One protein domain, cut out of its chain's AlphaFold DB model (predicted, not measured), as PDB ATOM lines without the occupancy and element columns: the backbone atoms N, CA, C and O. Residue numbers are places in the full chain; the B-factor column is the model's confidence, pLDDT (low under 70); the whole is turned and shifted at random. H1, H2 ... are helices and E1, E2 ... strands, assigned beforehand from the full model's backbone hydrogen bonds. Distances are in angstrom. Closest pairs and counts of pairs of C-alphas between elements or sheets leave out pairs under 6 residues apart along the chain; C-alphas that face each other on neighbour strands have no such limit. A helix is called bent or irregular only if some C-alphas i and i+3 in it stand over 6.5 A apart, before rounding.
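This is residues 4 to 168 of the 172 residues of an uncharacterized protein of Novosphingobium pentaromativorans US6-1 (UniProt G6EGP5). A twisted sheet of seven strands forms a wall, with H3, H5 and H8 over one face and the other face bare. H4 and H6 run side by side with H3, while H2 packs on the bend of E1 at one end of the strands. Along the 165 printed residues the named elements come as H1 H2 H3 H4 E1 E2 H5 H6 E3 E4 H7 E5 E6 H8 E7, a mixed class of eight helices and seven strands. The sheet is mixed, in the order E3 E4 E5 E6 E1 E2 E7. The whole is compact, with a radius of gyration of the C-alphas of 15.2 A, and rounded, spanning 40 by 37 by 25 A.

Read across the sheet from edge strand E3, residues 100 to 102, to E4, 106 to 109, E5, 124 to 131, E6, 134 to 142, E1, 52 to 61, E2, 64 to 67, and edge strand E7, 166 to 168. E6 and E1 are parallel, with N 59 and O 138 at 2.8 A; the other neighbours are antiparallel. Look for N 101 and O 108 at 2.9 A in hairpin E3 and E4, N 107 and O 128 at 2.9 A between E4 and E5, N 127 and O 139 at 2.9 A in hairpin E5 and E6, N 58 and O 66 at 2.9 A in hairpin E1 and E2, and N 65 and O 167 at 2.8 A between E2 and E7, each within hydrogen-bond range. On one face H3, residues 26 to 41, lies over E5 at a height of 8.6 A over the sheet. On the same face H5, residues 69 to 82, stands up from the sheet, its line rising 51 degrees; it is irregular, with C-alphas 78 and 81 7.4 A apart. H8, residues 145 to 157, is on that face too, and E6, H8, E7 form a split strand-helix-strand unit, two strands running the same way with E1 and E2 between them, with a right-handed crossover. H4, residues 45 to 51, touches H3 in a helical hairpin, closest at the C-alphas of Ala 39 and Leu 48, 5.0 A. H6, residues 86 to 93, touches residues 34 to 41 of H3 alone, closest at the C-alphas of Met 37 and Pro 87, 4.8 A. H2, residues 10 to 19, is on the sheet, its closest C-alphas to E1 those of Arg 13 and Pro 54, 5.7 A, just before E1 bends by 104 degrees at residue 55. H1, residues 4 to 8, is not on the sheet; H7, residues 111 to 114, only grazes it. Every O i to N i+4 pair is within hydrogen-bond range in H2, H3 and H8, against 0 of 1 in H1, with 1 of 2 O i to N i+3 pairs, 2 of 3 in H4, 8 of 10 in H5 and 3 of 4 in H6; H7 is too short for such a pair.

Find C-alpha 4 at (209.158, 176.796, 309.494), where H1 begins. Find C-alpha 26 at (197.462, 205.884, 294.138); from there H3 runs 22.7 A. E6 is 23.9 A long, E5 22.8 A, H5 21.1 A, E1 20.0 A and H8 18.2 A. E7 ends at C-alpha 168, (218.768, 183.095, 285.393).

The two C-alphas farthest apart are those of Glu 22 and Asn 146, 43.2 A. The printed part has no cut, and no link is long. The mean pLDDT of the printed part is 93.1; residue 83 alone is under 70.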
ATOM      1  N   GLY A   4     210.108 176.341 308.468       71.19
ATOM      2  CA  GLY A   4     209.158 176.796 309.494       71.19
ATOM      3  C   GLY A   4     208.648 178.230 309.320       71.19
ATOM      4  O   GLY A   4     207.454 178.457 309.434       71.19
ATOM      5  N   PHE A   5     209.511 179.185 308.959       79.56
ATOM      6  CA  PHE A   5     209.109 180.601 308.937       79.56
ATOM      7  C   PHE A   5     208.101 180.949 307.824       79.56
ATOM      8  O   PHE A   5     207.329 181.892 307.960       79.56
ATOM      9  N   LEU A   6     208.090 180.208 306.707       82.19
ATOM     10  CA  LEU A   6     207.122 180.446 305.627       82.19
ATOM     11  C   LEU A   6     205.737 179.892 305.964       82.19
ATOM     12  O   LEU A   6     204.737 180.414 305.469       82.19
ATOM     13  N   ASP A   7     205.666 178.852 306.799       83.31
ATOM     14  CA  ASP A   7     204.392 178.297 307.252       83.31
ATOM     15  C   ASP A   7     203.613 179.323 308.086       83.31
ATOM     16  O   ASP A   7     202.403 179.472 307.890       83.31
ATOM     17  N   ASP A   8     204.320 180.103 308.909       83.75
ATOM     18  CA  ASP A   8     203.748 181.172 309.733       83.75
ATOM     19  C   ASP A   8     203.164 182.323 308.883       83.75
ATOM     20  O   ASP A   8     202.205 182.985 309.279       83.75
ATOM     21  N   LEU A   9     203.652 182.505 307.649       88.56
ATOM     22  CA  LEU A   9     203.214 183.563 306.726       88.56
ATOM     23  C   LEU A   9     202.053 183.164 305.797       88.56
ATOM     24  O   LEU A   9     201.591 183.976 304.988       88.56
ATOM     25  N   LYS A  10     201.519 181.941 305.902       86.19
ATOM     26  CA  LYS A  10     200.362 181.502 305.090       86.19
ATOM     27  C   LYS A  10     199.098 182.319 305.369       86.19
ATOM     28  O   LYS A  10     198.307 182.574 304.454       86.19
ATOM     29  N   VAL A  11     198.918 182.756 306.616       87.50
ATOM     30  CA  VAL A  11     197.809 183.641 307.006       87.50
ATOM     31  C   VAL A  11     197.962 185.000 306.327       87.50
ATOM     32  O   VAL A  11     197.016 185.470 305.696       87.50
ATOM     33  N   THR A  12     199.171 185.568 306.345       89.88
ATOM     34  CA  THR A  12     199.511 186.823 305.659       89.88
ATOM     35  C   THR A  12     199.167 186.759 304.173       89.88
ATOM     36  O   THR A  12     198.445 187.620 303.668       89.88
ATOM     37  N   ARG A  13     199.567 185.679 303.489       89.12
ATOM     38  CA  ARG A  13     199.233 185.460 302.072       89.12
ATOM     39  C   ARG A  13     197.725 185.408 301.815       89.12
ATOM     40  O   ARG A  13     197.240 185.933 300.816       89.12
ATOM     41  N   SER A  14     196.967 184.792 302.719       89.12
ATOM     42  CA  SER A  14     195.506 184.702 302.598       89.12
ATOM     43  C   SER A  14     194.841 186.071 302.770       89.12
ATOM     44  O   SER A  14     193.960 186.430 301.996       89.12
ATOM     45  N   MET A  15     195.308 186.878 303.728       88.38
ATOM     46  CA  MET A  15     194.822 188.250 303.927       88.38
ATOM     47  C   MET A  15     195.124 189.151 302.726       88.38
ATOM     48  O   MET A  15     194.315 190.001 302.359       88.38
ATOM     49  N   GLN A  16     196.270 188.956 302.079       91.81
ATOM     50  CA  GLN A  16     196.629 189.687 300.867       91.81
ATOM     51  C   GLN A  16     195.683 189.393 299.705       91.81
ATOM     52  O   GLN A  16     195.260 190.324 299.030       91.81
ATOM     53  N   LEU A  17     195.289 188.131 299.506       90.31
ATOM     54  CA  LEU A  17     194.299 187.768 298.486       90.31
ATOM     55  C   LEU A  17     192.953 188.479 298.694       90.31
ATOM     56  O   LEU A  17     192.294 188.837 297.719       90.31
ATOM     57  N   GLU A  18     192.556 188.715 299.945       88.50
ATOM     58  CA  GLU A  18     191.347 189.483 300.260       88.50
ATOM     59  C   GLU A  18     191.516 190.977 299.948       88.50
ATOM     60  O   GLU A  18     190.642 191.568 299.314       88.50
ATOM     61  N   ARG A  19     192.674 191.572 300.279       87.38
ATOM     62  CA  ARG A  19     192.998 192.980 299.953       87.38
ATOM     63  C   ARG A  19     192.928 193.286 298.454       87.38
ATOM     64  O   ARG A  19     192.647 194.418 298.075       87.38
ATOM     65  N   LEU A  20     193.174 192.295 297.598       90.94
ATOM     66  CA  LEU A  20     193.144 192.462 296.142       90.94
ATOM     67  C   LEU A  20     191.734 192.620 295.550       90.94
ATOM     68  O   LEU A  20     191.611 192.905 294.361       90.94
ATOM     69  N   ARG A  21     190.670 192.422 296.337       86.75
ATOM     70  CA  ARG A  21     189.281 192.505 295.850       86.75
ATOM     71  C   ARG A  21     188.759 193.933 295.734       86.75
ATOM     72  O   ARG A  21     187.719 194.145 295.110       86.75
ATOM     73  N   GLU A  22     189.450 194.898 296.326       83.56
ATOM     74  CA  GLU A  22     188.973 196.271 296.442       83.56
ATOM     75  C   GLU A  22     189.699 197.215 295.470       83.56
ATOM     76  O   GLU A  22     190.901 197.066 295.226       83.56
ATOM     77  N   PRO A  23     189.002 198.224 294.913       86.56
ATOM     78  CA  PRO A  23     189.657 199.315 294.208       86.56
ATOM     79  C   PRO A  23     190.610 200.060 295.146       86.56
ATOM     80  O   PRO A  23     190.249 200.392 296.273       86.56
ATOM     81  N   VAL A  24     191.806 200.386 294.660       93.69
ATOM     82  CA  VAL A  24     192.822 201.091 295.450       93.69
ATOM     83  C   VAL A  24     193.198 202.427 294.824       93.69
ATOM     84  O   VAL A  24     193.250 202.582 293.604       93.69
ATOM     85  N   SER A  25     193.487 203.409 295.672       95.44
ATOM     86  CA  SER A  25     193.987 204.708 295.231       95.44
ATOM     87  C   SER A  25     195.497 204.662 294.971       95.44
ATOM     88  O   SER A  25     196.215 203.792 295.469       95.44
ATOM     89  N   ARG A  26     196.012 205.659 294.240       95.12
ATOM     90  CA  ARG A  26     197.462 205.884 294.138       95.12
ATOM     91  C   ARG A  26     198.097 206.097 295.516       95.12
ATOM     92  O   ARG A  26     199.165 205.550 295.761       95.12
ATOM     93  N   GLN A  27     197.437 206.837 296.409       96.25
ATOM     94  CA  GLN A  27     197.959 207.079 297.754       96.25
ATOM     95  C   GLN A  27     198.139 205.769 298.531       96.25
ATOM     96  O   GLN A  27     199.192 205.561 299.110       96.25
ATOM     97  N   ALA A  28     197.195 204.828 298.434       96.25
ATOM     98  CA  ALA A  28     197.324 203.530 299.099       96.25
ATOM     99  C   ALA A  28     198.535 202.708 298.609       96.25
ATOM    100  O   ALA A  28     199.093 201.926 299.378       96.25
ATOM    101  N   ARG A  29     198.947 202.865 297.341       96.44
ATOM    102  CA  ARG A  29     200.175 202.247 296.799       96.44
ATOM    103  C   ARG A  29     201.429 202.934 297.316       96.44
ATOM    104  O   ARG A  29     202.385 202.249 297.658       96.44
ATOM    105  N   ILE A  30     201.409 204.265 297.381       97.38
ATOM    106  CA  ILE A  30     202.490 205.053 297.980       97.38
ATOM    107  C   ILE A  30     202.691 204.622 299.434       97.38
ATOM    108  O   ILE A  30     203.800 204.248 299.797       97.38
ATOM    109  N   ASP A  31     201.618 204.587 300.227       97.56
ATOM    110  CA  ASP A  31     201.670 204.222 301.644       97.56
ATOM    111  C   ASP A  31     202.219 202.798 301.834       97.56
ATOM    112  O   ASP A  31     203.116 202.583 302.646       97.56
ATOM    113  N   ASN A  32     201.748 201.824 301.042       97.44
ATOM    114  CA  ASN A  32     202.243 200.444 301.114       97.44
ATOM    115  C   ASN A  32     203.704 200.319 300.655       97.44
ATOM    116  O   ASN A  32     204.429 199.484 301.181       97.44
ATOM    117  N   MET A  33     204.150 201.117 299.681       97.06
ATOM    118  CA  MET A  33     205.549 201.117 299.255       97.06
ATOM    119  C   MET A  33     206.464 201.755 300.303       97.06
ATOM    120  O   MET A  33     207.552 201.243 300.532       97.06
ATOM    121  N   ILE A  34     206.033 202.832 300.964       98.00
ATOM    122  CA  ILE A  34     206.782 203.415 302.084       98.00
ATOM    123  C   ILE A  34     206.908 202.386 303.211       98.00
ATOM    124  O   ILE A  34     208.008 202.170 303.702       98.00
ATOM    125  N   GLU A  35     205.816 201.700 303.563       97.94
ATOM    126  CA  GLU A  35     205.848 200.616 304.554       97.94
ATOM    127  C   GLU A  35     206.775 199.468 304.126       97.94
ATOM    128  O   GLU A  35     207.530 198.959 304.946       97.94
ATOM    129  N   HIS A  36     206.761 199.087 302.845       97.12
ATOM    130  CA  HIS A  36     207.646 198.056 302.298       97.12
ATOM    131  C   HIS A  36     209.120 198.427 302.493       97.12
ATOM    132  O   HIS A  36     209.881 197.660 303.075       97.12
ATOM    133  N   MET A  37     209.500 199.636 302.073       96.19
ATOM    134  CA  MET A  37     210.872 200.130 302.189       96.19
ATOM    135  C   MET A  37     211.289 200.316 303.653       96.19
ATOM    136  O   MET A  37     212.415 200.001 304.026       96.19
ATOM    137  N   GLN A  38     210.382 200.789 304.510       96.56
ATOM    138  CA  GLN A  38     210.658 200.957 305.935       96.56
ATOM    139  C   GLN A  38     210.864 199.601 306.622       96.56
ATOM    140  O   GLN A  38     211.814 199.440 307.379       96.56
ATOM    141  N   ALA A  39     210.027 198.604 306.324       95.25
ATOM    142  CA  ALA A  39     210.181 197.262 306.875       95.25
ATOM    143  C   ALA A  39     211.467 196.572 306.388       95.25
ATOM    144  O   ALA A  39     212.076 195.818 307.146       95.25
ATOM    145  N   GLU A  40     211.899 196.838 305.151       94.56
ATOM    146  CA  GLU A  40     213.201 196.395 304.647       94.56
ATOM    147  C   GLU A  40     214.358 197.069 305.403       94.56
ATOM    148  O   GLU A  40     215.256 196.374 305.875       94.56
ATOM    149  N   HIS A  41     214.308 198.393 305.597       94.19
ATOM    150  CA  HIS A  41     215.302 199.141 306.382       94.19
ATOM    151  C   HIS A  41     215.413 198.625 307.826       94.19
ATOM    152  O   HIS A  41     216.512 198.364 308.320       94.19
ATOM    153  N   ASP A  42     214.269 198.435 308.486       93.56
ATOM    154  CA  ASP A  42     214.180 198.032 309.892       93.56
ATOM    155  C   ASP A  42     214.445 196.528 310.103       93.56
ATOM    156  O   ASP A  42     214.483 196.054 311.240       93.56
ATOM    157  N   ASN A  43     214.660 195.759 309.027       92.31
ATOM    158  CA  ASN A  43     214.773 194.298 309.048       92.31
ATOM    159  C   ASN A  43     213.546 193.595 309.667       92.31
ATOM    160  O   ASN A  43     213.656 192.533 310.289       92.31
ATOM    161  N   GLU A  44     212.351 194.147 309.465       93.69
ATOM    162  CA  GLU A  44     211.099 193.631 310.017       93.69
ATOM    163  C   GLU A  44     210.390 192.715 309.012       93.69
ATOM    164  O   GLU A  44     209.458 193.095 308.302       93.69
ATOM    165  N   PHE A  45     210.852 191.463 308.946       92.81
ATOM    166  CA  PHE A  45     210.511 190.526 307.869       92.81
ATOM    167  C   PHE A  45     209.013 190.230 307.740       92.81
ATOM    168  O   PHE A  45     208.487 190.178 306.631       92.81
ATOM    169  N   GLU A  46     208.303 190.057 308.855       93.75
ATOM    170  CA  GLU A  46     206.858 189.800 308.832       93.75
ATOM    171  C   GLU A  46     206.073 191.003 308.291       93.75
ATOM    172  O   GLU A  46     205.134 190.829 307.506       93.75
ATOM    173  N   ARG A  47     206.488 192.225 308.657       95.19
ATOM    174  CA  ARG A  47     205.907 193.466 308.128       95.19
ATOM    175  C   ARG A  47     206.203 193.616 306.648       95.19
ATOM    176  O   ARG A  47     205.271 193.851 305.883       95.19
ATOM    177  N   LEU A  48     207.443 193.369 306.224       95.50
ATOM    178  CA  LEU A  48     207.795 193.368 304.808       95.50
ATOM    179  C   LEU A  48     206.924 192.371 304.043       95.50
ATOM    180  O   LEU A  48     206.286 192.738 303.057       95.50
ATOM    181  N   ALA A  49     206.837 191.128 304.520       95.94
ATOM    182  CA  ALA A  49     206.037 190.094 303.884       95.94
ATOM    183  C   ALA A  49     204.575 190.528 303.732       95.94
ATOM    184  O   ALA A  49     203.980 190.253 302.699       95.94
ATOM    185  N   ALA A  50     203.998 191.268 304.684       96.75
ATOM    186  CA  ALA A  50     202.623 191.766 304.596       96.75
ATOM    187  C   ALA A  50     202.376 192.777 303.455       96.75
ATOM    188  O   ALA A  50     201.224 192.952 303.036       96.75
ATOM    189  N   THR A  51     203.422 193.402 302.914       97.50
ATOM    190  CA  THR A  51     203.329 194.412 301.841       97.50
ATOM    191  C   THR A  51     203.411 193.843 300.422       97.50
ATOM    192  O   THR A  51     203.090 194.556 299.466       97.50
ATOM    193  N   ILE A  52     203.833 192.585 300.271       97.56
ATOM    194  CA  ILE A  52     204.115 191.950 298.977       97.56
ATOM    195  C   ILE A  52     202.849 191.256 298.446       97.56
ATOM    196  O   ILE A  52     202.000 190.801 299.207       97.56
ATOM    197  N   SER A  53     202.687 191.176 297.128       97.12
ATOM    198  CA  SER A  53     201.565 190.486 296.485       97.12
ATOM    199  C   SER A  53     201.700 188.956 296.525       97.12
ATOM    200  O   SER A  53     202.808 188.479 296.296       97.12
ATOM    201  N   PRO A  54     200.613 188.160 296.656       95.38
ATOM    202  CA  PRO A  54     200.648 186.689 296.699       95.38
ATOM    203  C   PRO A  54     201.283 185.972 295.498       95.38
ATOM    204  O   PRO A  54     201.520 184.759 295.589       95.38
ATOM    205  N   ASP A  55     201.501 186.690 294.393       94.94
ATOM    206  CA  ASP A  55     202.181 186.228 293.180       94.94
ATOM    207  C   ASP A  55     203.292 187.215 292.760       94.94
ATOM    208  O   ASP A  55     203.115 187.997 291.820       94.94
ATOM    209  N   PRO A  56     204.410 187.266 293.509       97.69
ATOM    210  CA  PRO A  56     205.437 188.261 293.309       97.69
ATOM    211  C   PRO A  56     206.519 187.832 292.317       97.69
ATOM    212  O   PRO A  56     206.790 186.642 292.140       97.69
ATOM    213  N   CYS A  57     207.203 188.813 291.726       97.94
ATOM    214  CA  CYS A  57     208.363 188.585 290.867       97.94
ATOM    215  C   CYS A  57     209.428 189.674 291.055       97.94
ATOM    216  O   CYS A  57     209.156 190.852 290.825       97.94
ATOM    217  N   TRP A  58     210.639 189.280 291.453       97.81
ATOM    218  CA  TRP A  58     211.785 190.183 291.610       97.81
ATOM    219  C   TRP A  58     212.813 189.926 290.519       97.81
ATOM    220  O   TRP A  58     213.433 188.869 290.493       97.81
ATOM    221  N   ASN A  59     213.010 190.897 289.634       97.69
ATOM    222  CA  ASN A  59     213.942 190.829 288.518       97.69
ATOM    223  C   ASN A  59     215.172 191.689 288.806       97.69
ATOM    224  O   ASN A  59     215.066 192.899 288.997       97.69
ATOM    225  N   LEU A  60     216.347 191.084 288.729       96.12
ATOM    226  CA  LEU A  60     217.625 191.775 288.783       96.12
ATOM    227  C   LEU A  60     218.288 191.637 287.415       96.12
ATOM    228  O   LEU A  60     218.939 190.636 287.129       96.12
ATOM    229  N   HIS A  61     218.075 192.602 286.525       95.62
ATOM    230  CA  HIS A  61     218.541 192.527 285.143       95.62
ATOM    231  C   HIS A  61     219.996 193.021 285.017       95.62
ATOM    232  O   HIS A  61     220.285 194.117 285.502       95.62
ATOM    233  N   PRO A  62     220.911 192.285 284.341       95.50
ATOM    234  CA  PRO A  62     220.710 191.084 283.509       95.50
ATOM    235  C   PRO A  62     221.094 189.755 284.204       95.50
ATOM    236  O   PRO A  62     221.630 188.847 283.575       95.50
ATOM    237  N   ILE A  63     220.897 189.625 285.514       96.25
ATOM    238  CA  ILE A  63     221.324 188.455 286.300       96.25
ATOM    239  C   ILE A  63     220.261 187.350 286.290       96.25
ATOM    240  O   ILE A  63     220.555 186.212 285.922       96.25
ATOM    241  N   GLY A  64     219.030 187.665 286.683       96.94
ATOM    242  CA  GLY A  64     217.947 186.689 286.785       96.94
ATOM    243  C   GLY A  64     216.732 187.228 287.526       96.94
ATOM    244  O   GLY A  64     216.629 188.429 287.778       96.94
ATOM    245  N   ALA A  65     215.816 186.328 287.871       97.75
ATOM    246  CA  ALA A  65     214.557 186.653 288.523       97.75
ATOM    247  C   ALA A  65     214.172 185.627 289.593       97.75
ATOM    248  O   ALA A  65     214.324 184.433 289.358       97.75
ATOM    249  N   TRP A  66     213.610 186.069 290.718       98.19
ATOM    250  CA  TRP A  66     212.927 185.218 291.698       98.19
ATOM    251  C   TRP A  66     211.424 185.286 291.463       98.19
ATOM    252  O   TRP A  66     210.826 186.358 291.567       98.19
ATOM    253  N   GLN A  67     210.818 184.148 291.137       97.25
ATOM    254  CA  GLN A  67     209.404 184.040 290.798       97.25
ATOM    255  C   GLN A  67     208.642 183.294 291.888       97.25
ATOM    256  O   GLN A  67     209.032 182.205 292.315       97.25
ATOM    257  N   GLY A  68     207.518 183.866 292.303       95.19
ATOM    258  CA  GLY A  68     206.624 183.268 293.279       95.19
ATOM    259  C   GLY A  68     206.966 183.622 294.724       95.19
ATOM    260  O   GLY A  68     208.087 183.991 295.083       95.19
ATOM    261  N   TRP A  69     205.941 183.491 295.566       94.06
ATOM    262  CA  TRP A  69     205.915 183.985 296.943       94.06
ATOM    263  C   TRP A  69     207.092 183.491 297.780       94.06
ATOM    264  O   TRP A  69     207.820 184.278 298.378       94.06
ATOM    265  N   GLU A  70     207.314 182.178 297.784       94.38
ATOM    266  CA  GLU A  70     208.364 181.570 298.599       94.38
ATOM    267  C   GLU A  70     209.766 181.964 298.130       94.38
ATOM    268  O   GLU A  70     210.639 182.199 298.963       94.38
ATOM    269  N   SER A  71     209.980 182.065 296.814       95.62
ATOM    270  CA  SER A  71     211.279 182.423 296.238       95.62
ATOM    271  C   SER A  71     211.678 183.846 296.627       95.62
ATOM    272  O   SER A  71     212.771 184.072 297.149       95.62
ATOM    273  N   VAL A  72     210.749 184.792 296.460       96.38
ATOM    274  CA  VAL A  72     210.941 186.210 296.791       96.38
ATOM    275  C   VAL A  72     211.153 186.410 298.290       96.38
ATOM    276  O   VAL A  72     212.095 187.088 298.692       96.38
ATOM    277  N   LEU A  73     210.338 185.780 299.138       94.94
ATOM    278  CA  LEU A  73     210.493 185.904 300.588       94.94
ATOM    279  C   LEU A  73     211.812 185.307 301.096       94.94
ATOM    280  O   LEU A  73     212.450 185.882 301.977       94.94
ATOM    281  N   ARG A  74     212.258 184.178 300.532       94.94
ATOM    282  CA  ARG A  74     213.579 183.615 300.849       94.94
ATOM    283  C   ARG A  74     214.708 184.541 300.398       94.94
ATOM    284  O   ARG A  74     215.687 184.669 301.129       94.94
ATOM    285  N   MET A  75     214.578 185.171 299.228       94.94
ATOM    286  CA  MET A  75     215.538 186.159 298.727       94.94
ATOM    287  C   MET A  75     215.656 187.337 299.698       94.94
ATOM    288  O   MET A  75     216.762 187.615 300.158       94.94
ATOM    289  N   TYR A  76     214.534 187.941 300.099       93.44
ATOM    290  CA  TYR A  76     214.531 189.030 301.078       93.44
ATOM    291  C   TYR A  76     215.179 188.619 302.396       93.44
ATOM    292  O   TYR A  76     216.119 189.265 302.846       93.44
ATOM    293  N   HIS A  77     214.752 187.495 302.973       92.38
ATOM    294  CA  HIS A  77     215.305 187.008 304.235       92.38
ATOM    295  C   HIS A  77     216.827 186.776 304.163       92.38
ATOM    296  O   HIS A  77     217.533 186.975 305.150       92.38
ATOM    297  N   ALA A  78     217.353 186.340 303.014       91.75
ATOM    298  CA  ALA A  78     218.792 186.183 302.813       91.75
ATOM    299  C   ALA A  78     219.526 187.530 302.668       91.75
ATOM    300  O   ALA A  78     220.691 187.625 303.053       91.75
ATOM    301  N   ASN A  79     218.861 188.553 302.125       88.44
ATOM    302  CA  ASN A  79     219.467 189.838 301.784       88.44
ATOM    303  C   ASN A  79     219.388 190.900 302.902       88.44
ATOM    304  O   ASN A  79     220.224 191.798 302.921       88.44
ATOM    305  N   PHE A  80     218.447 190.773 303.849       81.31
ATOM    306  CA  PHE A  80     218.247 191.685 304.995       81.31
ATOM    307  C   PHE A  80     219.542 192.190 305.658       81.31
ATOM    308  O   PHE A  80     219.696 193.396 305.841       81.31
ATOM    309  N   PRO A  81     220.543 191.334 305.943       78.69
ATOM    310  CA  PRO A  81     221.743 191.788 306.642       78.69
ATOM    311  C   PRO A  81     222.629 192.791 305.877       78.69
ATOM    312  O   PRO A  81     223.590 193.286 306.465       78.69
ATOM    313  N   PHE A  82     222.386 193.053 304.585       73.12
ATOM    314  CA  PHE A  82     223.423 193.579 303.689       73.12
ATOM    315  C   PHE A  82     223.229 195.003 303.143       73.12
ATOM    316  O   PHE A  82     224.192 195.525 302.583       73.12
ATOM    317  N   ALA A  83     222.080 195.678 303.306       65.69
ATOM    318  CA  ALA A  83     221.932 197.051 302.781       65.69
ATOM    319  C   ALA A  83     220.780 197.876 303.408       65.69
ATOM    320  O   ALA A  83     219.804 198.170 302.719       65.69
ATOM    321  N   PRO A  84     220.885 198.328 304.672       77.25
ATOM    322  CA  PRO A  84     219.773 199.024 305.326       77.25
ATOM    323  C   PRO A  84     219.476 200.403 304.715       77.25
ATOM    324  O   PRO A  84     218.332 200.831 304.704       77.25
ATOM    325  N   GLU A  85     220.465 201.117 304.177       86.94
ATOM    326  CA  GLU A  85     220.280 202.524 303.774       86.94
ATOM    327  C   GLU A  85     219.608 202.711 302.402       86.94
ATOM    328  O   GLU A  85     219.046 203.771 302.130       86.94
ATOM    329  N   GLY A  86     219.642 201.697 301.531       88.12
ATOM    330  CA  GLY A  86     219.034 201.767 300.196       88.12
ATOM    331  C   GLY A  86     217.538 202.119 300.244       88.12
ATOM    332  O   GLY A  86     217.127 203.115 299.643       88.12
ATOM    333  N   PRO A  87     216.719 201.388 301.014       93.38
ATOM    334  CA  PRO A  87     215.291 201.676 301.125       93.38
ATOM    335  C   PRO A  87     214.946 203.126 301.520       93.38
ATOM    336  O   PRO A  87     213.942 203.669 301.053       93.38
ATOM    337  N   LEU A  88     215.789 203.813 302.302       94.19
ATOM    338  CA  LEU A  88     215.549 205.214 302.680       94.19
ATOM    339  C   LEU A  88     215.634 206.179 301.484       94.19
ATOM    340  O   LEU A  88     214.867 207.146 301.414       94.19
ATOM    341  N   GLU A  89     216.513 205.920 300.512       94.31
ATOM    342  CA  GLU A  89     216.563 206.702 299.267       94.31
ATOM    343  C   GLU A  89     215.279 206.537 298.443       94.31
ATOM    344  O   GLU A  89     214.789 207.510 297.862       94.31
ATOM    345  N   MET A  90     214.686 205.341 298.445       94.56
ATOM    346  CA  MET A  90     213.406 205.061 297.784       94.56
ATOM    347  C   MET A  90     212.243 205.789 298.465       94.56
ATOM    348  O   MET A  90     211.414 206.394 297.778       94.56
ATOM    349  N   ILE A  91     212.216 205.824 299.804       96.38
ATOM    350  CA  ILE A  91     211.234 206.611 300.574       96.38
ATOM    351  C   ILE A  91     211.364 208.102 300.253       96.38
ATOM    352  O   ILE A  91     210.362 208.771 300.029       96.38
ATOM    353  N   LYS A  92     212.587 208.637 300.181       94.81
ATOM    354  CA  LYS A  92     212.811 210.028 299.754       94.81
ATOM    355  C   LYS A  92     212.311 210.256 298.321       94.81
ATOM    356  O   LYS A  92     211.639 211.252 298.051       94.81
ATOM    357  N   GLY A  93     212.632 209.340 297.411       95.12
ATOM    358  CA  GLY A  93     212.347 209.472 295.985       95.12
ATOM    359  C   GLY A  93     210.868 209.362 295.620       95.12
ATOM    360  O   GLY A  93     210.464 209.914 294.602       95.12
ATOM    361  N   VAL A  94     210.038 208.685 296.423       95.94
ATOM    362  CA  VAL A  94     208.641 208.357 296.064       95.94
ATOM    363  C   VAL A  94     207.779 209.569 295.698       95.94
ATOM    364  O   VAL A  94     206.887 209.480 294.847       95.94
ATOM    365  N   HIS A  95     208.059 210.702 296.338       93.69
ATOM    366  CA  HIS A  95     207.359 211.966 296.139       93.69
ATOM    367  C   HIS A  95     208.124 212.948 295.247       93.69
ATOM    368  O   HIS A  95     207.595 214.017 294.946       93.69
ATOM    369  N   ASP A  96     209.347 212.618 294.832       95.81
ATOM    370  CA  ASP A  96     210.170 213.485 293.998       95.81
ATOM    371  C   ASP A  96     209.818 213.267 292.515       95.81
ATOM    372  O   ASP A  96     210.189 212.242 291.930       95.81
ATOM    373  N   PRO A  97     209.132 214.227 291.863       95.19
ATOM    374  CA  PRO A  97     208.678 214.070 290.483       95.19
ATOM    375  C   PRO A  97     209.831 214.011 289.473       95.19
ATOM    376  O   PRO A  97     209.598 213.702 288.306       95.19
ATOM    377  N   ARG A  98     211.068 214.321 289.886       94.25
ATOM    378  CA  ARG A  98     212.255 214.213 289.031       94.25
ATOM    379  C   ARG A  98     212.705 212.768 288.845       94.25
ATOM    380  O   ARG A  98     213.284 212.461 287.805       94.25
ATOM    381  N   VAL A  99     212.448 211.907 289.834       95.38
ATOM    382  CA  VAL A  99     212.897 210.508 289.833       95.38
ATOM    383  C   VAL A  99     211.748 209.511 289.807       95.38
ATOM    384  O   VAL A  99     211.921 208.469 289.186       95.38
ATOM    385  N   ALA A 100     210.596 209.813 290.414       96.75
ATOM    386  CA  ALA A 100     209.446 208.913 290.484       96.75
ATOM    387  C   ALA A 100     208.392 209.244 289.417       96.75
ATOM    388  O   ALA A 100     207.625 210.204 289.526       96.75
ATOM    389  N   MET A 101     208.313 208.398 288.393       97.00
ATOM    390  CA  MET A 101     207.311 208.482 287.332       97.00
ATOM    391  C   MET A 101     206.199 207.465 287.586       97.00
ATOM    392  O   MET A 101     206.402 206.256 287.472       97.00
ATOM    393  N   TRP A 102     205.013 207.960 287.935       97.25
ATOM    394  CA  TRP A 102     203.869 207.130 288.306       97.25
ATOM    395  C   TRP A 102     202.965 206.793 287.119       97.25
ATOM    396  O   TRP A 102     202.357 207.684 286.519       97.25
ATOM    397  N   GLY A 103     202.794 205.497 286.871       96.06
ATOM    398  CA  GLY A 103     201.751 204.947 286.013       96.06
ATOM    399  C   GLY A 103     200.427 204.733 286.752       96.06
ATOM    400  O   GLY A 103     200.171 205.311 287.820       96.06
ATOM    401  N   GLU A 104     199.566 203.901 286.162       94.62
ATOM    402  CA  GLU A 104     198.309 203.464 286.780       94.62
ATOM    403  C   GLU A 104     198.554 202.434 287.892       94.62
ATOM    404  O   GLU A 104     197.960 202.540 288.963       94.62
ATOM    405  N   ASP A 105     199.457 201.483 287.656       95.75
ATOM    406  CA  ASP A 105     199.728 200.298 288.479       95.75
ATOM    407  C   ASP A 105     201.225 200.091 288.771       95.75
ATOM    408  O   ASP A 105     201.635 199.035 289.248       95.75
ATOM    409  N   HIS A 106     202.060 201.092 288.498       97.88
ATOM    410  CA  HIS A 106     203.504 201.015 288.691       97.88
ATOM    411  C   HIS A 106     204.118 202.384 288.979       97.88
ATOM    412  O   HIS A 106     203.513 203.432 288.727       97.88
ATOM    413  N   VAL A 107     205.354 202.363 289.464       98.12
ATOM    414  CA  VAL A 107     206.238 203.525 289.550       98.12
ATOM    415  C   VAL A 107     207.607 203.157 288.995       98.12
ATOM    416  O   VAL A 107     208.132 202.078 289.266       98.12
ATOM    417  N   LEU A 108     208.173 204.048 288.188       97.50
ATOM    418  CA  LEU A 108     209.539 203.950 287.694       97.50
ATOM    419  C   LEU A 108     210.406 204.978 288.421       97.50
ATOM    420  O   LEU A 108     210.121 206.173 288.358       97.50
ATOM    421  N   PHE A 109     211.468 204.507 289.061       96.50
ATOM    422  CA  PHE A 109     212.501 205.305 289.700       96.50
ATOM    423  C   PHE A 109     213.722 205.407 288.798       96.50
ATOM    424  O   PHE A 109     214.419 204.417 288.568       96.50
ATOM    425  N   HIS A 110     214.001 206.610 288.305       92.62
ATOM    426  CA  HIS A 110     215.168 206.890 287.469       92.62
ATOM    427  C   HIS A 110     216.234 207.671 288.250       92.62
ATOM    428  O   HIS A 110     216.571 208.810 287.928       92.62
ATOM    429  N   MET A 111     216.751 207.056 289.313       88.69
ATOM    430  CA  MET A 111     217.704 207.693 290.231       88.69
ATOM    431  C   MET A 111     219.110 207.846 289.641       88.69
ATOM    432  O   MET A 111     219.831 208.757 290.041       88.69
ATOM    433  N   ALA A 112     219.470 207.042 288.635       85.12
ATOM    434  CA  ALA A 112     220.768 207.120 287.962       85.12
ATOM    435  C   ALA A 112     221.113 208.518 287.401       85.12
ATOM    436  O   ALA A 112     222.279 208.904 287.378       85.12
ATOM    437  N   ILE A 113     220.113 209.314 286.993       84.19
ATOM    438  CA  ILE A 113     220.331 210.681 286.480       84.19
ATOM    439  C   ILE A 113     220.701 211.668 287.604       84.19
ATOM    440  O   ILE A 113     221.371 212.668 287.353       84.19
ATOM    441  N   TYR A 114     220.302 211.386 288.846       87.88
ATOM    442  CA  TYR A 114     220.459 212.270 290.006       87.88
ATOM    443  C   TYR A 114     221.370 211.637 291.066       87.88
ATOM    444  O   TYR A 114     221.093 211.692 292.263       87.88
ATOM    445  N   ALA A 115     222.468 211.031 290.610       86.50
ATOM    446  CA  ALA A 115     223.411 210.259 291.417       86.50
ATOM    447  C   ALA A 115     223.949 210.986 292.664       86.50
ATOM    448  O   ALA A 115     224.213 210.339 293.671       86.50
ATOM    449  N   ASP A 116     224.098 212.312 292.624       91.69
ATOM    450  CA  ASP A 116     224.572 213.088 293.780       91.69
ATOM    451  C   ASP A 116     223.529 213.150 294.911       91.69
ATOM    452  O   ASP A 116     223.878 213.272 296.085       91.69
ATOM    453  N   GLU A 117     222.241 213.055 294.571       92.44
ATOM    454  CA  GLU A 117     221.126 213.101 295.522       92.44
ATOM    455  C   GLU A 117     220.638 211.711 295.960       92.44
ATOM    456  O   GLU A 117     219.957 211.615 296.989       92.44
ATOM    457  N   TYR A 118     220.977 210.680 295.175       92.75
ATOM    458  CA  TYR A 118     220.631 209.265 295.358       92.75
ATOM    459  C   TYR A 118     221.862 208.364 295.095       92.75
ATOM    460  O   TYR A 118     221.890 207.591 294.128       92.75
ATOM    461  N   PRO A 119     222.942 208.512 295.887       92.56
ATOM    462  CA  PRO A 119     224.220 207.849 295.634       92.56
ATOM    463  C   PRO A 119     224.173 206.322 295.711       92.56
ATOM    464  O   PRO A 119     224.978 205.677 295.031       92.56
ATOM    465  N   LEU A 120     223.262 205.726 296.487       90.88
ATOM    466  CA  LEU A 120     223.132 204.266 296.560       90.88
ATOM    467  C   LEU A 120     222.479 203.691 295.293       90.88
ATOM    468  O   LEU A 120     222.826 202.589 294.870       90.88
ATOM    469  N   HIS A 121     221.624 204.472 294.625       92.50
ATOM    470  CA  HIS A 121     220.934 204.082 293.389       92.50
ATOM    471  C   HIS A 121     221.528 204.687 292.109       92.50
ATOM    472  O   HIS A 121     220.928 204.587 291.038       92.50
ATOM    473  N   ARG A 122     222.733 205.267 292.170       89.94
ATOM    474  CA  ARG A 122     223.373 205.988 291.048       89.94
ATOM    475  C   ARG A 122     223.572 205.196 289.748       89.94
ATOM    476  O   ARG A 122     223.766 205.802 288.705       89.94
ATOM    477  N   ASN A 123     223.511 203.866 289.799       89.25
ATOM    478  CA  ASN A 123     223.650 202.979 288.633       89.25
ATOM    479  C   ASN A 123     222.395 202.123 288.394       89.25
ATOM    480  O   ASN A 123     222.460 201.109 287.688       89.25
ATOM    481  N   LEU A 124     221.272 202.510 289.006       92.69
ATOM    482  CA  LEU A 124     220.038 201.741 289.053       92.69
ATOM    483  C   LEU A 124     218.882 202.521 288.426       92.69
ATOM    484  O   LEU A 124     218.688 203.715 288.658       92.69
ATOM    485  N   THR A 125     218.072 201.806 287.654       94.69
ATOM    486  CA  THR A 125     216.685 202.193 287.382       94.69
ATOM    487  C   THR A 125     215.788 201.107 287.948       94.69
ATOM    488  O   THR A 125     216.042 199.930 287.703       94.69
ATOM    489  N   ILE A 126     214.761 201.483 288.706       96.44
ATOM    490  CA  ILE A 126     213.905 200.523 289.410       96.44
ATOM    491  C   ILE A 126     212.461 200.712 288.969       96.44
ATOM    492  O   ILE A 126     211.892 201.788 289.120       96.44
ATOM    493  N   LEU A 127     211.853 199.662 288.432       97.88
ATOM    494  CA  LEU A 127     210.420 199.606 288.168       97.88
ATOM    495  C   LEU A 127     209.743 198.795 289.268       97.88
ATOM    496  O   LEU A 127     210.019 197.605 289.395       97.88
ATOM    497  N   ILE A 128     208.809 199.400 289.994       98.25
ATOM    498  CA  ILE A 128     207.969 198.707 290.973       98.25
ATOM    499  C   ILE A 128     206.558 198.586 290.412       98.25
ATOM    500  O   ILE A 128     205.946 199.586 290.033       98.25
ATOM    501  N   LYS A 129     206.040 197.360 290.357       98.25
ATOM    502  CA  LYS A 129     204.668 197.047 289.944       98.25
ATOM    503  C   LYS A 129     203.806 196.730 291.153       98.25
ATOM    504  O   LYS A 129     204.271 196.114 292.112       98.25
ATOM    505  N   PHE A 130     202.531 197.087 291.069       97.88
ATOM    506  CA  PHE A 130     201.549 196.847 292.113       97.88
ATOM    507  C   PHE A 130     200.421 195.942 291.623       97.88
ATOM    508  O   PHE A 130     199.902 196.112 290.524       97.88
ATOM    509  N   GLN A 131     199.973 195.040 292.493       96.88
ATOM    510  CA  GLN A 131     198.702 194.338 292.348       96.88
ATOM    511  C   GLN A 131     197.790 194.850 293.461       96.88
ATOM    512  O   GLN A 131     198.084 194.679 294.644       96.88
ATOM    513  N   GLY A 132     196.724 195.568 293.103       95.94
ATOM    514  CA  GLY A 132     196.027 196.394 294.090       95.94
ATOM    515  C   GLY A 132     196.998 197.416 294.693       95.94
ATOM    516  O   GLY A 132     197.624 198.179 293.948       95.94
ATOM    517  N   ASN A 133     197.114 197.444 296.026       96.31
ATOM    518  CA  ASN A 133     198.109 198.256 296.731       96.31
ATOM    519  C   ASN A 133     199.375 197.491 297.143       96.31
ATOM    520  O   ASN A 133     200.278 198.107 297.694       96.31
ATOM    521  N   LEU A 134     199.445 196.184 296.893       97.94
ATOM    522  CA  LEU A 134     200.579 195.341 297.265       97.94
ATOM    523  C   LEU A 134     201.691 195.434 296.224       97.94
ATOM    524  O   LEU A 134     201.411 195.540 295.029       97.94
ATOM    525  N   VAL A 135     202.945 195.326 296.663       98.06
ATOM    526  CA  VAL A 135     204.101 195.258 295.762       98.06
ATOM    527  C   VAL A 135     204.088 193.904 295.056       98.06
ATOM    528  O   VAL A 135     204.329 192.869 295.671       98.06
ATOM    529  N   GLN A 136     203.778 193.896 293.763       97.94
ATOM    530  CA  GLN A 136     203.788 192.680 292.950       97.94
ATOM    531  C   GLN A 136     205.191 192.331 292.480       97.94
ATOM    532  O   GLN A 136     205.515 191.168 292.275       97.94
ATOM    533  N   GLY A 137     206.043 193.318 292.281       96.50
ATOM    534  CA  GLY A 137     207.374 193.007 291.828       96.50
ATOM    535  C   GLY A 137     208.226 194.221 291.626       96.50
ATOM    536  O   GLY A 137     207.734 195.338 291.462       96.50
ATOM    537  N   GLU A 138     209.511 193.943 291.572       96.69
ATOM    538  CA  GLU A 138     210.545 194.915 291.315       96.69
ATOM    539  C   GLU A 138     211.342 194.465 290.100       96.69
ATOM    540  O   GLU A 138     211.600 193.279 289.897       96.69
ATOM    541  N   THR A 139     211.712 195.405 289.243       97.50
ATOM    542  CA  THR A 139     212.712 195.179 288.208       97.50
ATOM    543  C   THR A 139     213.802 196.212 288.356       97.50
ATOM    544  O   THR A 139     213.592 197.389 288.066       97.50
ATOM    545  N   VAL A 140     214.963 195.740 288.789       95.88
ATOM    546  CA  VAL A 140     216.176 196.531 288.932       95.88
ATOM    547  C   VAL A 140     216.997 196.373 287.662       95.88
ATOM    548  O   VAL A 140     217.465 195.280 287.332       95.88
ATOM    549  N   PHE A 141     217.174 197.473 286.942       95.44
ATOM    550  CA  PHE A 141     218.058 197.559 285.789       95.44
ATOM    551  C   PHE A 141     219.424 198.061 286.246       95.44
ATOM    552  O   PHE A 141     219.573 199.227 286.620       95.44
ATOM    553  N   LEU A 142     220.414 197.169 286.214       93.31
ATOM    554  CA  LEU A 142     221.810 197.495 286.483       93.31
ATOM    555  C   LEU A 142     222.452 198.070 285.215       93.31
ATOM    556  O   LEU A 142     222.340 197.475 284.144       93.31
ATOM    557  N   THR A 143     223.129 199.212 285.336       89.00
ATOM    558  CA  THR A 143     223.744 199.914 284.188       89.00
ATOM    559  C   THR A 143     225.274 199.947 284.212       89.00
ATOM    560  O   THR A 143     225.889 200.376 283.241       89.00
ATOM    561  N   ASP A 144     225.894 199.474 285.295       91.75
ATOM    562  CA  ASP A 144     227.348 199.463 285.482       91.75
ATOM    563  C   ASP A 144     227.883 198.026 285.552       91.75
ATOM    564  O   ASP A 144     227.406 197.214 286.344       91.75
ATOM    565  N   GLU A 145     228.900 197.715 284.746       93.19
ATOM    566  CA  GLU A 145     229.466 196.361 284.633       93.19
ATOM    567  C   GLU A 145     230.100 195.861 285.936       93.19
ATOM    568  O   GLU A 145     229.992 194.678 286.270       93.19
ATOM    569  N   ASN A 146     230.721 196.751 286.720       93.56
ATOM    570  CA  ASN A 146     231.303 196.360 288.005       93.56
ATOM    571  C   ASN A 146     230.205 196.009 289.012       93.56
ATOM    572  O   ASN A 146     230.321 195.012 289.725       93.56
ATOM    573  N   LEU A 147     229.121 196.785 289.037       92.00
ATOM    574  CA  LEU A 147     227.945 196.491 289.845       92.00
ATOM    575  C   LEU A 147     227.263 195.193 289.398       92.00
ATOM    576  O   LEU A 147     226.891 194.385 290.244       92.00
ATOM    577  N   ILE A 148     227.148 194.940 288.091       95.06
ATOM    578  CA  ILE A 148     226.614 193.675 287.562       95.06
ATOM    579  C   ILE A 148     227.464 192.492 288.038       95.06
ATOM    580  O   ILE A 148     226.919 191.493 288.515       95.06
ATOM    581  N   ALA A 149     228.792 192.591 287.937       95.06
ATOM    582  CA  ALA A 149     229.702 191.548 288.401       95.06
ATOM    583  C   ALA A 149     229.596 191.330 289.919       95.06
ATOM    584  O   ALA A 149     229.498 190.184 290.368       95.06
ATOM    585  N   PHE A 150     229.555 192.415 290.697       94.50
ATOM    586  CA  PHE A 150     229.363 192.378 292.145       94.50
ATOM    587  C   PHE A 150     228.050 191.682 292.518       94.50
ATOM    588  O   PHE A 150     228.071 190.684 293.232       94.50
ATOM    589  N   MET A 151     226.921 192.137 291.972       94.50
ATOM    590  CA  MET A 151     225.600 191.583 292.278       94.50
ATOM    591  C   MET A 151     225.481 190.114 291.857       94.50
ATOM    592  O   MET A 151     224.861 189.313 292.554       94.50
ATOM    593  N   ARG A 152     226.113 189.719 290.745       95.00
ATOM    594  CA  ARG A 152     226.149 188.317 290.307       95.00
ATOM    595  C   ARG A 152     226.901 187.433 291.302       95.00
ATOM    596  O   ARG A 152     226.492 186.293 291.518       95.00
ATOM    597  N   ASN A 153     227.991 187.930 291.879       95.12
ATOM    598  CA  ASN A 153     228.718 187.214 292.924       95.12
ATOM    599  C   ASN A 153     227.917 187.186 294.227       95.12
ATOM    600  O   ASN A 153     227.758 186.110 294.789       95.12
ATOM    601  N   HIS A 154     227.318 188.310 294.624       94.56
ATOM    602  CA  HIS A 154     226.464 188.415 295.811       94.56
ATOM    603  C   HIS A 154     225.317 187.395 295.796       94.56
ATOM    604  O   HIS A 154     225.140 186.635 296.742       94.56
ATOM    605  N   VAL A 155     224.601 187.278 294.673       94.38
ATOM    606  CA  VAL A 155     223.535 186.275 294.484       94.38
ATOM    607  C   VAL A 155     224.042 184.839 294.689       94.38
ATOM    608  O   VAL A 155     223.378 184.032 295.339       94.38
ATOM    609  N   LYS A 156     225.240 184.518 294.182       94.88
ATOM    610  CA  LYS A 156     225.860 183.193 294.354       94.88
ATOM    611  C   LYS A 156     226.342 182.948 295.781       94.88
ATOM    612  O   LYS A 156     226.225 181.827 296.274       94.88
ATOM    613  N   GLU A 157     226.903 183.966 296.427       94.56
ATOM    614  CA  GLU A 157     227.401 183.900 297.805       94.56
ATOM    615  C   GLU A 157     226.258 183.684 298.794       94.56
ATOM    616  O   GLU A 157     226.355 182.819 299.665       94.56
ATOM    617  N   LEU A 158     225.135 184.380 298.595       92.12
ATOM    618  CA  LEU A 158     223.904 184.142 299.347       92.12
ATOM    619  C   LEU A 158     223.219 182.815 298.969       92.12
ATOM    620  O   LEU A 158     222.334 182.346 299.685       92.12
ATOM    621  N   GLY A 159     223.610 182.202 297.848       93.44
ATOM    622  CA  GLY A 159     223.022 180.967 297.333       93.44
ATOM    623  C   GLY A 159     221.561 181.115 296.906       93.44
ATOM    624  O   GLY A 159     220.841 180.116 296.840       93.44
ATOM    625  N   THR A 160     221.107 182.344 296.643       92.69
ATOM    626  CA  THR A 160     219.721 182.634 296.246       92.69
ATOM    627  C   THR A 160     219.442 182.216 294.804       92.69
ATOM    628  O   THR A 160     218.283 182.043 294.435       92.69
ATOM    629  N   ASP A 161     220.491 181.964 294.015       92.94
ATOM    630  CA  ASP A 161     220.431 181.337 292.690       92.94
ATOM    631  C   ASP A 161     219.960 179.876 292.723       92.94
ATOM    632  O   ASP A 161     219.576 179.316 291.698       92.94
ATOM    633  N   LYS A 162     219.989 179.244 293.901       93.69
ATOM    634  CA  LYS A 162     219.569 177.852 294.110       93.69
ATOM    635  C   LYS A 162     218.146 177.735 294.642       93.69
ATOM    636  O   LYS A 162     217.685 176.619 294.882       93.69
ATOM    637  N   PHE A 163     217.465 178.852 294.891       93.31
ATOM    638  CA  PHE A 163     216.086 178.817 295.358       93.31
ATOM    639  C   PHE A 163     215.164 178.333 294.243       93.31
ATOM    640  O   PHE A 163     215.306 178.709 293.080       93.31
ATOM    641  N   GLU A 164     214.185 177.509 294.610       93.56
ATOM    642  CA  GLU A 164     213.093 177.175 293.702       93.56
ATOM    643  C   GLU A 164     212.387 178.469 293.266       93.56
ATOM    644  O   GLU A 164     212.168 179.370 294.079       93.56
ATOM    645  N   GLY A 165     212.102 178.595 291.969       92.88
ATOM    646  CA  GLY A 165     211.560 179.818 291.370       92.88
ATOM    647  C   GLY A 165     212.608 180.836 290.904       92.88
ATOM    648  O   GLY A 165     212.226 181.817 290.270       92.88
ATOM    649  N   PHE A 166     213.909 180.620 291.146       96.75
ATOM    650  CA  PHE A 166     214.943 181.440 290.509       96.75
ATOM    651  C   PHE A 166     215.127 181.063 289.031       96.75
ATOM    652  O   PHE A 166     215.280 179.890 288.686       96.75
ATOM    653  N   VAL A 167     215.152 182.066 288.154       96.31
ATOM    654  CA  VAL A 167     215.338 181.923 286.706       96.31
ATOM    655  C   VAL A 167     216.494 182.826 286.263       96.31
ATOM    656  O   VAL A 167     216.331 184.048 286.258       96.31
ATOM    657  N   PRO A 168     217.663 182.280 285.880       95.19
ATOM    658  CA  PRO A 168     218.768 183.095 285.393       95.19
ATOM    659  C   PRO A 168     218.434 183.693 284.025       95.19
ATOM    660  O   PRO A 168     217.842 183.027 283.170       95.19
TER     661      PRO A 168